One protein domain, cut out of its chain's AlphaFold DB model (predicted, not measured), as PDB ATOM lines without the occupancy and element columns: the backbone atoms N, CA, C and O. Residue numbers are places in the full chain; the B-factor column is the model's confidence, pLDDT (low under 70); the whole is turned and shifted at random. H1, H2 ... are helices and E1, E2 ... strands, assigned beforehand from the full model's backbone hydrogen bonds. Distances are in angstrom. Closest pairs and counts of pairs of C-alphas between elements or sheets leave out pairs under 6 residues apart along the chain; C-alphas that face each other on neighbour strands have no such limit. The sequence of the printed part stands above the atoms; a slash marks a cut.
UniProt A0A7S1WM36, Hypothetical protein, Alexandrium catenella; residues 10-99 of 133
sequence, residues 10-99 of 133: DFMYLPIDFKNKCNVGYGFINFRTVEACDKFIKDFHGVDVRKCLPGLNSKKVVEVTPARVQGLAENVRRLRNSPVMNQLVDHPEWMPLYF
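Overview. This is residues 10 to 99 of the 133 residues of the protein "Hypothetical protein" of Alexandrium catenella (UniProt A0A7S1WM36). A small antiparallel hairpin, E1 and E2, stands in the middle, with residues 97 to 98 paired beside E1; H1 and H2 lie to one side of it, H3 and H4 to the other. The 90 printed residues, under half in named elements, run E1 E2 H1 H2 H3 H4, class mixed, helices and strands. The whole is compact, radius of gyration of the C-alphas 14.1 A, spanning 35 by 32 by 21 A.

Along the chain. E1 is residues 10 to 13, from C-alpha 10 at (-46.414, 41.388, -20.715), and E2 28 to 31. H1 is 34 to 44, 15.3 A long; H2 49 to 52; H3 72 to 80, 11.9 A; H4 85 to 88, ending at C-alpha 88 (-53.294, 30.902, -6.370).

Arrangement. In the hairpin, N 13 and O 28 are 2.9 A apart, within hydrogen-bond range. The closest C-alphas of E1 and H3, Phe 11 and Leu 72, are 6.6 A apart; those of E2 and H1, Phe 31 and Cys 37, 5.8 A. H1 and H3 are apart. Every O i to N i+4 pair is within range in H1 and H3; H2 and H4 are too short for one.

Size, cuts and confidence. The printed part has no cut. The links E1 to E2 and H2 to H3 are long. No printed residue is under 70 in pLDDT.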
ATOM      1  N   ASP A  10     -45.824  40.664 -21.848       97.00
ATOM      2  CA  ASP A  10     -46.414  41.388 -20.715       97.00
ATOM      3  C   ASP A  10     -47.240  40.488 -19.787       97.00
ATOM      4  O   ASP A  10     -47.642  40.908 -18.702       97.00
ATOM      5  N   PHE A  11     -47.438  39.226 -20.170       97.75
ATOM      6  CA  PHE A  11     -48.080  38.219 -19.339       97.75
ATOM      7  C   PHE A  11     -47.528  36.828 -19.633       97.75
ATOM      8  O   PHE A  11     -47.388  36.439 -20.794       97.75
ATOM      9  N   MET A  12     -47.261  36.060 -18.578       96.50
ATOM     10  CA  MET A  12     -46.933  34.641 -18.667       96.50
ATOM     11  C   MET A  12     -47.596  33.876 -17.522       96.50
ATOM     12  O   MET A  12     -47.448  34.228 -16.357       96.50
ATOM     13  N   TYR A  13     -48.293  32.790 -17.847       96.31
ATOM     14  CA  TYR A  13     -48.929  31.931 -16.853       96.31
ATOM     15  C   TYR A  13     -48.692  30.457 -17.161       96.31
ATOM     16  O   TYR A  13     -49.018  29.976 -18.248       96.31
ATOM     17  N   LEU A  14     -48.165  29.728 -16.178       94.88
ATOM     18  CA  LEU A  14     -47.950  28.287 -16.232       94.88
ATOM     19  C   LEU A  14     -48.888  27.604 -15.224       94.88
ATOM     20  O   LEU A  14     -48.571  27.563 -14.037       94.88
ATOM     21  N   PRO A  15     -50.043  27.065 -15.654       94.12
ATOM     22  CA  PRO A  15     -50.960  26.412 -14.733       94.12
ATOM     23  C   PRO A  15     -50.327  25.205 -14.031       94.12
ATOM     24  O   PRO A  15     -49.667  24.361 -14.650       94.12
ATOM     25  N   ILE A  16     -50.604  25.096 -12.733       92.69
ATOM     26  CA  ILE A  16     -50.089  24.048 -11.849       92.69
ATOM     27  C   ILE A  16     -51.205  23.071 -11.472       92.69
ATOM     28  O   ILE A  16     -52.351  23.445 -11.223       92.69
ATOM     29  N   ASP A  17     -50.868  21.786 -11.436       90.50
ATOM     30  CA  ASP A  17     -51.621  20.783 -10.700       90.50
ATOM     31  C   ASP A  17     -51.249  20.898  -9.218       90.50
ATOM     32  O   ASP A  17     -50.231  20.362  -8.780       90.50
ATOM     33  N   PHE A  18     -52.079  21.602  -8.448       87.94
ATOM     34  CA  PHE A  18     -51.872  21.863  -7.019       87.94
ATOM     35  C   PHE A  18     -51.702  20.581  -6.189       87.94
ATOM     36  O   PHE A  18     -51.004  20.586  -5.178       87.94
ATOM     37  N   LYS A  19     -52.286  19.454  -6.628       88.06
ATOM     38  CA  LYS A  19     -52.156  18.171  -5.928       88.06
ATOM     39  C   LYS A  19     -50.765  17.570  -6.110       88.06
ATOM     40  O   LYS A  19     -50.176  17.084  -5.150       88.06
ATOM     41  N   ASN A  20     -50.270  17.567  -7.346       88.88
ATOM     42  CA  ASN A  20     -48.992  16.940  -7.699       88.88
ATOM     43  C   ASN A  20     -47.815  17.929  -7.688       88.88
ATOM     44  O   ASN A  20     -46.676  17.514  -7.891       88.88
ATOM     45  N   LYS A  21     -48.088  19.220  -7.455       86.56
ATOM     46  CA  LYS A  21     -47.122  20.328  -7.436       86.56
ATOM     47  C   LYS A  21     -46.247  20.370  -8.690       86.56
ATOM     48  O   LYS A  21     -45.043  20.598  -8.628       86.56
ATOM     49  N   CYS A  22     -46.857  20.128  -9.845       86.75
ATOM     50  CA  CYS A  22     -46.187  20.157 -11.139       86.75
ATOM     51  C   CYS A  22     -47.046  20.883 -12.174       86.75
ATOM     52  O   CYS A  22     -48.260  21.001 -12.017       86.75
ATOM     53  N   ASN A  23     -46.429  21.391 -13.243       86.06
ATOM     54  CA  ASN A  23     -47.190  22.029 -14.314       86.06
ATOM     55  C   ASN A  23     -48.066  21.012 -15.061       86.06
ATOM     56  O   ASN A  23     -47.733  19.832 -15.175       86.06
ATOM     57  N   VAL A  24     -49.177  21.490 -15.619       89.88
ATOM     58  CA  VAL A  24     -50.125  20.645 -16.368       89.88
ATOM     59  C   VAL A  24     -49.707  20.383 -17.824       89.88
ATOM     60  O   VAL A  24     -50.443  19.726 -18.558       89.88
ATOM     61  N   GLY A  25     -48.532  20.867 -18.245       89.62
ATOM     62  CA  GLY A  25     -47.941  20.592 -19.559       89.62
ATOM     63  C   GLY A  25     -48.194  21.630 -20.656       89.62
ATOM     64  O   GLY A  25     -47.839  21.360 -21.798       89.62
ATOM     65  N   TYR A  26     -48.773  22.787 -20.334       93.00
ATOM     66  CA  TYR A  26     -48.903  23.937 -21.239       93.00
ATOM     67  C   TYR A  26     -48.819  25.242 -20.446       93.00
ATOM     68  O   TYR A  26     -48.993  25.221 -19.230       93.00
ATOM     69  N   GLY A  27     -48.593  26.364 -21.129       94.75
ATOM     70  CA  GLY A  27     -48.607  27.707 -20.551       94.75
ATOM     71  C   GLY A  27     -49.152  28.730 -21.542       94.75
ATOM     72  O   GLY A  27     -49.347  28.424 -22.717       94.75
ATOM     73  N   PHE A  28     -49.406  29.938 -21.055       96.62
ATOM     74  CA  PHE A  28     -49.863  31.073 -21.849       96.62
ATOM     75  C   PHE A  28     -48.820  32.177 -21.793       96.62
ATOM     76  O   PHE A  28     -48.286  32.452 -20.719       96.62
ATOM     77  N   ILE A  29     -48.563  32.811 -22.932       97.25
ATOM     78  CA  ILE A  29     -47.697  33.983 -23.047       97.25
ATOM     79  C   ILE A  29     -48.449  35.009 -23.895       97.25
ATOM     80  O   ILE A  29     -48.972  34.656 -24.951       97.25
ATOM     81  N   ASN A  30     -48.524  36.255 -23.431       97.94
ATOM     82  CA  ASN A  30     -49.018  37.372 -24.229       97.94
ATOM     83  C   ASN A  30     -47.824  38.213 -24.690       97.94
ATOM     84  O   ASN A  30     -47.135  38.822 -23.873       97.94
ATOM     85  N   PHE A  31     -47.564  38.214 -25.998       97.38
ATOM     86  CA  PHE A  31     -46.525  39.044 -26.603       97.38
ATOM     87  C   PHE A  31     -47.059  40.451 -26.879       97.38
ATOM     88  O   PHE A  31     -48.221  40.620 -27.249       97.38
ATOM     89  N   ARG A  32     -46.197  41.460 -26.726       96.06
ATOM     90  CA  ARG A  32     -46.541  42.869 -26.973       96.06
ATOM     91  C   ARG A  32     -46.717  43.178 -28.453       96.06
ATOM     92  O   ARG A  32     -47.439  44.108 -28.799       96.06
ATOM     93  N   THR A  33     -46.038  42.424 -29.315       96.31
ATOM     94  CA  THR A  33     -46.101  42.598 -30.766       96.31
ATOM     95  C   THR A  33     -46.224  41.256 -31.479       96.31
ATOM     96  O   THR A  33     -45.874  40.202 -30.935       96.31
ATOM     97  N   VAL A  34     -46.730  41.300 -32.711       96.25
ATOM     98  CA  VAL A  34     -46.876  40.114 -33.564       96.25
ATOM     99  C   VAL A  34     -45.503  39.560 -33.939       96.25
ATOM    100  O   VAL A  34     -45.294  38.357 -33.877       96.25
ATOM    101  N   GLU A  35     -44.527  40.427 -34.200       97.38
ATOM    102  CA  GLU A  35     -43.168  40.043 -34.591       97.38
ATOM    103  C   GLU A  35     -42.460  39.256 -33.481       97.38
ATOM    104  O   GLU A  35     -41.742  38.293 -33.752       97.38
ATOM    105  N   ALA A  36     -42.681  39.635 -32.217       96.31
ATOM    106  CA  ALA A  36     -42.172  38.886 -31.072       96.31
ATOM    107  C   ALA A  36     -42.809  37.490 -30.972       96.31
ATOM    108  O   ALA A  36     -42.105  36.515 -30.699       96.31
ATOM    109  N   CYS A  37     -44.117  37.384 -31.229       96.44
ATOM    110  CA  CYS A  37     -44.826  36.106 -31.285       96.44
ATOM    111  C   CYS A  37     -44.295  35.221 -32.423       96.44
ATOM    112  O   CYS A  37     -43.949  34.064 -32.193       96.44
ATOM    113  N   ASP A  38     -44.143  35.774 -33.627       96.81
ATOM    114  CA  ASP A  38     -43.638  35.056 -34.800       96.81
ATOM    115  C   ASP A  38     -42.207  34.561 -34.584       96.81
ATOM    116  O   ASP A  38     -41.881  33.410 -34.892       96.81
ATOM    117  N   LYS A  39     -41.353  35.399 -33.984       95.50
ATOM    118  CA  LYS A  39     -40.008  34.996 -33.569       95.50
ATOM    119  C   LYS A  39     -40.065  33.839 -32.571       95.50
ATOM    120  O   LYS A  39     -39.321  32.873 -32.726       95.50
ATOM    121  N   PHE A  40     -40.950  33.900 -31.578       95.31
ATOM    122  CA  PHE A  40     -41.110  32.818 -30.608       95.31
ATOM    123  C   PHE A  40     -41.574  31.514 -31.268       95.31
ATOM    124  O   PHE A  40     -41.027  30.449 -30.988       95.31
ATOM    125  N   ILE A  41     -42.542  31.578 -32.184       95.94
ATOM    126  CA  ILE A  41     -42.996  30.409 -32.944       95.94
ATOM    127  C   ILE A  41     -41.823  29.814 -33.725       95.94
ATOM    128  O   ILE A  41     -41.567  28.619 -33.614       95.94
ATOM    129  N   LYS A  42     -41.065  30.634 -34.456       95.12
ATOM    130  CA  LYS A  42     -39.910  30.177 -35.239       95.12
ATOM    131  C   LYS A  42     -38.832  29.507 -34.383       95.12
ATOM    132  O   LYS A  42     -38.249  28.515 -34.812       95.12
ATOM    133  N   ASP A  43     -38.561  30.054 -33.203       92.56
ATOM    134  CA  ASP A  43     -37.466  29.591 -32.349       92.56
ATOM    135  C   ASP A  43     -37.835  28.347 -31.522       92.56
ATOM    136  O   ASP A  43     -36.946  27.571 -31.168       92.56
ATOM    137  N   PHE A  44     -39.121  28.149 -31.197       93.25
ATOM    138  CA  PHE A  44     -39.553  27.117 -30.245       93.25
ATOM    139  C   PHE A  44     -40.528  26.086 -30.818       93.25
ATOM    140  O   PHE A  44     -40.540  24.955 -30.335       93.25
ATOM    141  N   HIS A  45     -41.347  26.411 -31.819       95.69
ATOM    142  CA  HIS A  45     -42.316  25.454 -32.355       95.69
ATOM    143  C   HIS A  45     -41.619  24.287 -33.064       95.69
ATOM    144  O   HIS A  45     -40.716  24.480 -33.874       95.69
ATOM    145  N   GLY A  46     -42.030  23.055 -32.759       95.06
ATOM    146  CA  GLY A  46     -41.408  21.857 -33.323       95.06
ATOM    147  C   GLY A  46     -40.023  21.546 -32.741       95.06
ATOM    148  O   GLY A  46     -39.372  20.598 -33.182       95.06
ATOM    149  N   VAL A  47     -39.564  22.299 -31.733       92.69
ATOM    150  CA  VAL A  47     -38.247  22.113 -31.117       92.69
ATOM    151  C   VAL A  47     -38.339  21.212 -29.887       92.69
ATOM    152  O   VAL A  47     -39.276  21.274 -29.091       92.69
ATOM    153  N   ASP A  48     -37.341  20.344 -29.727       91.56
ATOM    154  CA  ASP A  48     -37.200  19.475 -28.560       91.56
ATOM    155  C   ASP A  48     -37.074  20.294 -27.267       91.56
ATOM    156  O   ASP A  48     -36.218  21.179 -27.163       91.56
ATOM    157  N   VAL A  49     -37.882  19.960 -26.257       86.94
ATOM    158  CA  VAL A  49     -37.900  20.658 -24.962       86.94
ATOM    159  C   VAL A  49     -36.511  20.735 -24.323       86.94
ATOM    160  O   VAL A  49     -36.205  21.741 -23.691       86.94
ATOM    161  N   ARG A  50     -35.635  19.743 -24.521       87.81
ATOM    162  CA  ARG A  50     -34.269  19.737 -23.960       87.81
ATOM    163  C   ARG A  50     -33.395  20.865 -24.500       87.81
ATOM    164  O   ARG A  50     -32.462  21.284 -23.822       87.81
ATOM    165  N   LYS A  51     -33.684  21.350 -25.713       85.44
ATOM    166  CA  LYS A  51     -33.000  22.500 -26.321       85.44
ATOM    167  C   LYS A  51     -33.566  23.825 -25.807       85.44
ATOM    168  O   LYS A  51     -32.818  24.777 -25.627       85.44
ATOM    169  N   CYS A  52     -34.874  23.871 -25.559       81.00
ATOM    170  CA  CYS A  52     -35.592  25.080 -25.153       81.00
ATOM    171  C   CYS A  52     -35.491  25.370 -23.650       81.00
ATOM    172  O   CYS A  52     -35.457  26.527 -23.236       81.00
ATOM    173  N   LEU A  53     -35.490  24.313 -22.836       78.12
ATOM    174  CA  LEU A  53     -35.506  24.341 -21.376       78.12
ATOM    175  C   LEU A  53     -34.420  23.390 -20.844       78.12
ATOM    176  O   LEU A  53     -34.722  22.255 -20.450       78.12
ATOM    177  N   PRO A  54     -33.146  23.828 -20.854       72.00
ATOM    178  CA  PRO A  54     -32.041  23.037 -20.328       72.00
ATOM    179  C   PRO A  54     -32.315  22.628 -18.874       72.00
ATOM    180  O   PRO A  54     -32.682  23.462 -18.050       72.00
ATOM    181  N   GLY A  55     -32.166  21.338 -18.562       73.25
ATOM    182  CA  GLY A  55     -32.446  20.775 -17.232       73.25
ATOM    183  C   GLY A  55     -33.746  19.967 -17.133       73.25
ATOM    184  O   GLY A  55     -33.920  19.215 -16.175       73.25
ATOM    185  N   LEU A  56     -34.631  20.031 -18.135       74.69
ATOM    186  CA  LEU A  56     -35.765  19.111 -18.244       74.69
ATOM    187  C   LEU A  56     -35.392  17.882 -19.084       74.69
ATOM    188  O   LEU A  56     -34.957  18.005 -20.223       74.69
ATOM    189  N   ASN A  57     -35.644  16.679 -18.562       76.62
ATOM    190  CA  ASN A  57     -35.356  15.406 -19.246       76.62
ATOM    191  C   ASN A  57     -36.525  14.876 -20.103       76.62
ATOM    192  O   ASN A  57     -36.666  13.675 -20.336       76.62
ATOM    193  N   SER A  58     -37.402  15.768 -20.570       82.50
ATOM    194  CA  SER A  58     -38.555  15.383 -21.384       82.50
ATOM    195  C   SER A  58     -38.156  15.129 -22.839       82.50
ATOM    196  O   SER A  58     -37.407  15.908 -23.412       82.50
ATOM    197  N   LYS A  59     -38.713  14.088 -23.466       87.31
ATOM    198  CA  LYS A  59     -38.601  13.848 -24.921       87.31
ATOM    199  C   LYS A  59     -39.687  14.571 -25.731       87.31
ATOM    200  O   LYS A  59     -39.886  14.263 -26.902       87.31
ATOM    201  N   LYS A  60     -40.465  15.448 -25.089       89.25
ATOM    202  CA  LYS A  60     -41.554  16.176 -25.745       89.25
ATOM    203  C   LYS A  60     -41.002  17.222 -26.711       89.25
ATOM    204  O   LYS A  60     -39.922  17.774 -26.505       89.25
ATOM    205  N   VAL A  61     -41.806  17.515 -27.723       92.81
ATOM    206  CA  VAL A  61     -41.598  18.611 -28.668       92.81
ATOM    207  C   VAL A  61     -42.526  19.756 -28.276       92.81
ATOM    208  O   VAL A  61     -43.666  19.515 -27.880       92.81
ATOM    209  N   VAL A  62     -42.026  20.988 -28.325       93.88
ATOM    210  CA  VAL A  62     -42.816  22.180 -28.018       93.88
ATOM    211  C   VAL A  62     -43.799  22.451 -29.154       93.88
ATOM    212  O   VAL A  62     -43.425  22.546 -30.322       93.88
ATOM    213  N   GLU A  63     -45.066  22.620 -28.798       95.88
ATOM    214  CA  GLU A  63     -46.118  23.081 -29.694       95.88
ATOM    215  C   GLU A  63     -46.520  24.503 -29.284       95.88
ATOM    216  O   GLU A  63     -46.692  24.784 -28.097       95.88
ATOM    217  N   VAL A  64     -46.645  25.404 -30.258       96.25
ATOM    218  CA  VAL A  64     -47.059  26.792 -30.042       96.25
ATOM    219  C   VAL A  64     -48.270  27.005 -30.930       96.25
ATOM    220  O   VAL A  64     -48.187  26.820 -32.140       96.25
ATOM    221  N   THR A  65     -49.396  27.355 -30.325       96.25
ATOM    222  CA  THR A  65     -50.653  27.607 -31.030       96.25
ATOM    223  C   THR A  65     -51.288  28.891 -30.505       96.25
ATOM    224  O   THR A  65     -51.083  29.247 -29.339       96.25
ATOM    225  N   PRO A  66     -52.065  29.614 -31.332       96.19
ATOM    226  CA  PRO A  66     -52.833  30.753 -30.854       96.19
ATOM    227  C   PRO A  66     -53.777  30.339 -29.720       96.19
ATOM    228  O   PRO A  66     -54.570  29.404 -29.848       96.19
ATOM    229  N   ALA A  67     -53.718  31.055 -28.599       94.75
ATOM    230  CA  ALA A  67     -54.627  30.820 -27.489       94.75
ATOM    231  C   ALA A  67     -56.068  31.204 -27.869       94.75
ATOM    232  O   ALA A  67     -56.311  32.168 -28.591       94.75
ATOM    233  N   ARG A  68     -57.062  30.505 -27.310       95.19
ATOM    234  CA  ARG A  68     -58.478  30.898 -27.466       95.19
ATOM    235  C   ARG A  68     -58.765  32.299 -26.908       95.19
ATOM    236  O   ARG A  68     -59.720  32.949 -27.313       95.19
ATOM    237  N   VAL A  69     -57.983  32.710 -25.918       95.00
ATOM    238  CA  VAL A  69     -58.085  33.995 -25.233       95.00
ATOM    239  C   VAL A  69     -56.942  34.863 -25.736       95.00
ATOM    240  O   VAL A  69     -55.793  34.438 -25.659       95.00
ATOM    241  N   GLN A  70     -57.259  36.033 -26.281       96.19
ATOM    242  CA  GLN A  70     -56.292  36.906 -26.940       96.19
ATOM    243  C   GLN A  70     -56.225  38.261 -26.238       96.19
ATOM    244  O   GLN A  70     -57.257  38.838 -25.898       96.19
ATOM    245  N   GLY A  71     -55.003  38.761 -26.054       95.62
ATOM    246  CA  GLY A  71     -54.725  40.057 -25.448       95.62
ATOM    247  C   GLY A  71     -54.612  40.039 -23.920       95.62
ATOM    248  O   GLY A  71     -55.269  39.269 -23.213       95.62
ATOM    249  N   LEU A  72     -53.782  40.948 -23.404       97.25
ATOM    250  CA  LEU A  72     -53.464  41.085 -21.981       97.25
ATOM    251  C   LEU A  72     -54.711  41.291 -21.111       97.25
ATOM    252  O   LEU A  72     -54.924  40.556 -20.150       97.25
ATOM    253  N   ALA A  73     -55.559  42.263 -21.464       96.56
ATOM    254  CA  ALA A  73     -56.729  42.630 -20.665       96.56
ATOM    255  C   ALA A  73     -57.708  41.458 -20.482       96.56
ATOM    256  O   ALA A  73     -58.246  41.242 -19.396       96.56
ATOM    257  N   GLU A  74     -57.916  40.673 -21.538       97.06
ATOM    258  CA  GLU A  74     -58.773  39.493 -21.496       97.06
ATOM    259  C   GLU A  74     -58.140  38.369 -20.665       97.06
ATOM    260  O   GLU A  74     -58.821  37.764 -19.834       97.06
ATOM    261  N   ASN A  75     -56.841  38.109 -20.848       97.12
ATOM    262  CA  ASN A  75     -56.104  37.120 -20.059       97.12
ATOM    263  C   ASN A  75     -56.178  37.438 -18.559       97.12
ATOM    264  O   ASN A  75     -56.543  36.567 -17.763       97.12
ATOM    265  N   VAL A  76     -55.930  38.699 -18.189       97.00
ATOM    266  CA  VAL A  76     -56.045  39.190 -16.811       97.00
ATOM    267  C   VAL A  76     -57.468  39.008 -16.294       97.00
ATOM    268  O   VAL A  76     -57.662  38.360 -15.267       97.00
ATOM    269  N   ARG A  77     -58.480  39.514 -17.015       95.94
ATOM    270  CA  ARG A  77     -59.887  39.438 -16.590       95.94
ATOM    271  C   ARG A  77     -60.346  37.999 -16.379       95.94
ATOM    272  O   ARG A  77     -61.019  37.696 -15.396       95.94
ATOM    273  N   ARG A  78     -59.998  37.102 -17.300       94.88
ATOM    274  CA  ARG A  78     -60.421  35.704 -17.236       94.88
ATOM    275  C   ARG A  78     -59.761  34.973 -16.078       94.88
ATOM    276  O   ARG A  78     -60.423  34.182 -15.410       94.88
ATOM    277  N   LEU A  79     -58.465  35.192 -15.874       95.38
ATOM    278  CA  LEU A  79     -57.733  34.486 -14.839       95.38
ATOM    279  C   LEU A  79     -58.077  35.022 -13.451       95.38
ATOM    280  O   LEU A  79     -58.430  34.213 -12.602       95.38
ATOM    281  N   ARG A  80     -58.103  36.347 -13.247       95.00
ATOM    282  CA  ARG A  80     -58.420  36.954 -11.941       95.00
ATOM    283  C   ARG A  80     -59.804  36.575 -11.404       95.00
ATOM    284  O   ARG A  80     -59.989  36.548 -10.198       95.00
ATOM    285  N   ASN A  81     -60.745  36.239 -12.289       92.19
ATOM    286  CA  ASN A  81     -62.114  35.844 -11.930       92.19
ATOM    287  C   ASN A  81     -62.372  34.332 -12.099       92.19
ATOM    288  O   ASN A  81     -63.510  33.866 -12.044       92.19
ATOM    289  N   SER A  82     -61.320  33.538 -12.310       92.81
ATOM    290  CA  SER A  82     -61.400  32.079 -12.414       92.81
ATOM    291  C   SER A  82     -61.392  31.423 -11.027       92.81
ATOM    292  O   SER A  82     -60.651  31.879 -10.156       92.81
ATOM    293  N   PRO A  83     -62.089  30.283 -10.818       92.00
ATOM    294  CA  PRO A  83     -62.033  29.553  -9.549       92.00
ATOM    295  C   PRO A  83     -60.608  29.198  -9.101       92.00
ATOM    296  O   PRO A  83     -60.370  29.036  -7.908       92.00
ATOM    297  N   VAL A  84     -59.665  29.060 -10.045       92.00
ATOM    298  CA  VAL A  84     -58.258  28.739  -9.750       92.00
ATOM    299  C   VAL A  84     -57.587  29.797  -8.871       92.00
ATOM    300  O   VAL A  84     -56.687  29.456  -8.111       92.00
ATOM    301  N   MET A  85     -58.063  31.047  -8.904       94.12
ATOM    302  CA  MET A  85     -57.540  32.112  -8.049       94.12
ATOM    303  C   MET A  85     -57.721  31.813  -6.562       94.12
ATOM    304  O   MET A  85     -56.856  32.195  -5.789       94.12
ATOM    305  N   ASN A  86     -58.747  31.047  -6.163       91.44
ATOM    306  CA  ASN A  86     -58.904  30.628  -4.764       91.44
ATOM    307  C   ASN A  86     -57.700  29.825  -4.252       91.44
ATOM    308  O   ASN A  86     -57.466  29.801  -3.057       91.44
ATOM    309  N   GLN A  87     -56.972  29.144  -5.141       92.56
ATOM    310  CA  GLN A  87     -55.759  28.412  -4.774       92.56
ATOM    311  C   GLN A  87     -54.497  29.242  -5.024       92.56
ATOM    312  O   GLN A  87     -53.530  29.110  -4.288       92.56
ATOM    313  N   LEU A  88     -54.477  30.093  -6.055       93.56
ATOM    314  CA  LEU A  88     -53.294  30.902  -6.370       93.56
ATOM    315  C   LEU A  88     -53.002  31.983  -5.323       93.56
ATOM    316  O   LEU A  88     -51.841  32.312  -5.117       93.56
ATOM    317  N   VAL A  89     -54.025  32.512  -4.647       91.31
ATOM    318  CA  VAL A  89     -53.840  33.522  -3.589       91.31
ATOM    319  C   VAL A  89     -52.986  32.993  -2.429       91.31
ATOM    320  O   VAL A  89     -52.187  33.747  -1.882       91.31
ATOM    321  N   ASP A  90     -53.086  31.700  -2.118       91.88
ATOM    322  CA  ASP A  90     -52.281  31.049  -1.075       91.88
ATOM    323  C   ASP A  90     -50.892  30.598  -1.579       91.88
ATOM    324  O   ASP A  90     -50.062  30.137  -0.795       91.88
ATOM    325  N   HIS A  91     -50.637  30.728  -2.886       92.56
ATOM    326  CA  HIS A  91     -49.439  30.251  -3.583       92.56
ATOM    327  C   HIS A  91     -48.897  31.316  -4.552       92.56
ATOM    328  O   HIS A  91     -48.965  31.140  -5.777       92.56
ATOM    329  N   PRO A  92     -48.370  32.442  -4.035       91.00
ATOM    330  CA  PRO A  92     -47.887  33.549  -4.858       91.00
ATOM    331  C   PRO A  92     -46.788  33.135  -5.849       91.00
ATOM    332  O   PRO A  92     -46.685  33.717  -6.923       91.00
ATOM    333  N   GLU A  93     -46.012  32.089  -5.556       92.50
ATOM    334  CA  GLU A  93     -44.993  31.527  -6.448       92.50
ATOM    335  C   GLU A  93     -45.558  30.883  -7.728       92.50
ATOM    336  O   GLU A  93     -44.811  30.600  -8.666       92.50
ATOM    337  N   TRP A  94     -46.869  30.629  -7.775       94.94
ATOM    338  CA  TRP A  94     -47.582  30.100  -8.943       94.94
ATOM    339  C   TRP A  94     -48.439  31.156  -9.645       94.94
ATOM    340  O   TRP A  94     -49.135  30.836 -10.618       94.94
ATOM    341  N   MET A  95     -48.403  32.403  -9.166       95.56
ATOM    342  CA  MET A  95     -49.092  33.511  -9.810       95.56
ATOM    343  C   MET A  95     -48.503  33.794 -11.196       95.56
ATOM    344  O   MET A  95     -47.333  33.509 -11.462       95.56
ATOM    345  N   PRO A  96     -49.310  34.345 -12.115       96.75
ATOM    346  CA  PRO A  96     -48.805  34.801 -13.399       96.75
ATOM    347  C   PRO A  96     -47.753  35.886 -13.231       96.75
ATOM    348  O   PRO A  96     -47.907  36.781 -12.399       96.75
ATOM    349  N   LEU A  97     -46.764  35.868 -14.116       96.00
ATOM    350  CA  LEU A  97     -45.923  37.031 -14.343       96.00
ATOM    351  C   LEU A  97     -46.732  38.054 -15.136       96.00
ATOM    352  O   LEU A  97     -47.356  37.710 -16.147       96.00
ATOM    353  N   TYR A  98     -46.716  39.296 -14.675       97.19
ATOM    354  CA  TYR A  98     -47.444  40.410 -15.263       97.19
ATOM    355  C   TYR A  98     -46.537  41.636 -15.287       97.19
ATOM    356  O   TYR A  98     -45.905  41.957 -14.285       97.19
ATOM    357  N   PHE A  99     -46.459  42.304 -16.436       96.31
ATOM    358  CA  PHE A  99     -45.593  43.462 -16.628       96.31
ATOM    359  C   PHE A  99     -46.391  44.638 -17.174       96.31
ATOM    360  O   PHE A  99     -47.165  44.497 -18.124       96.31
TER     361      PHE A  99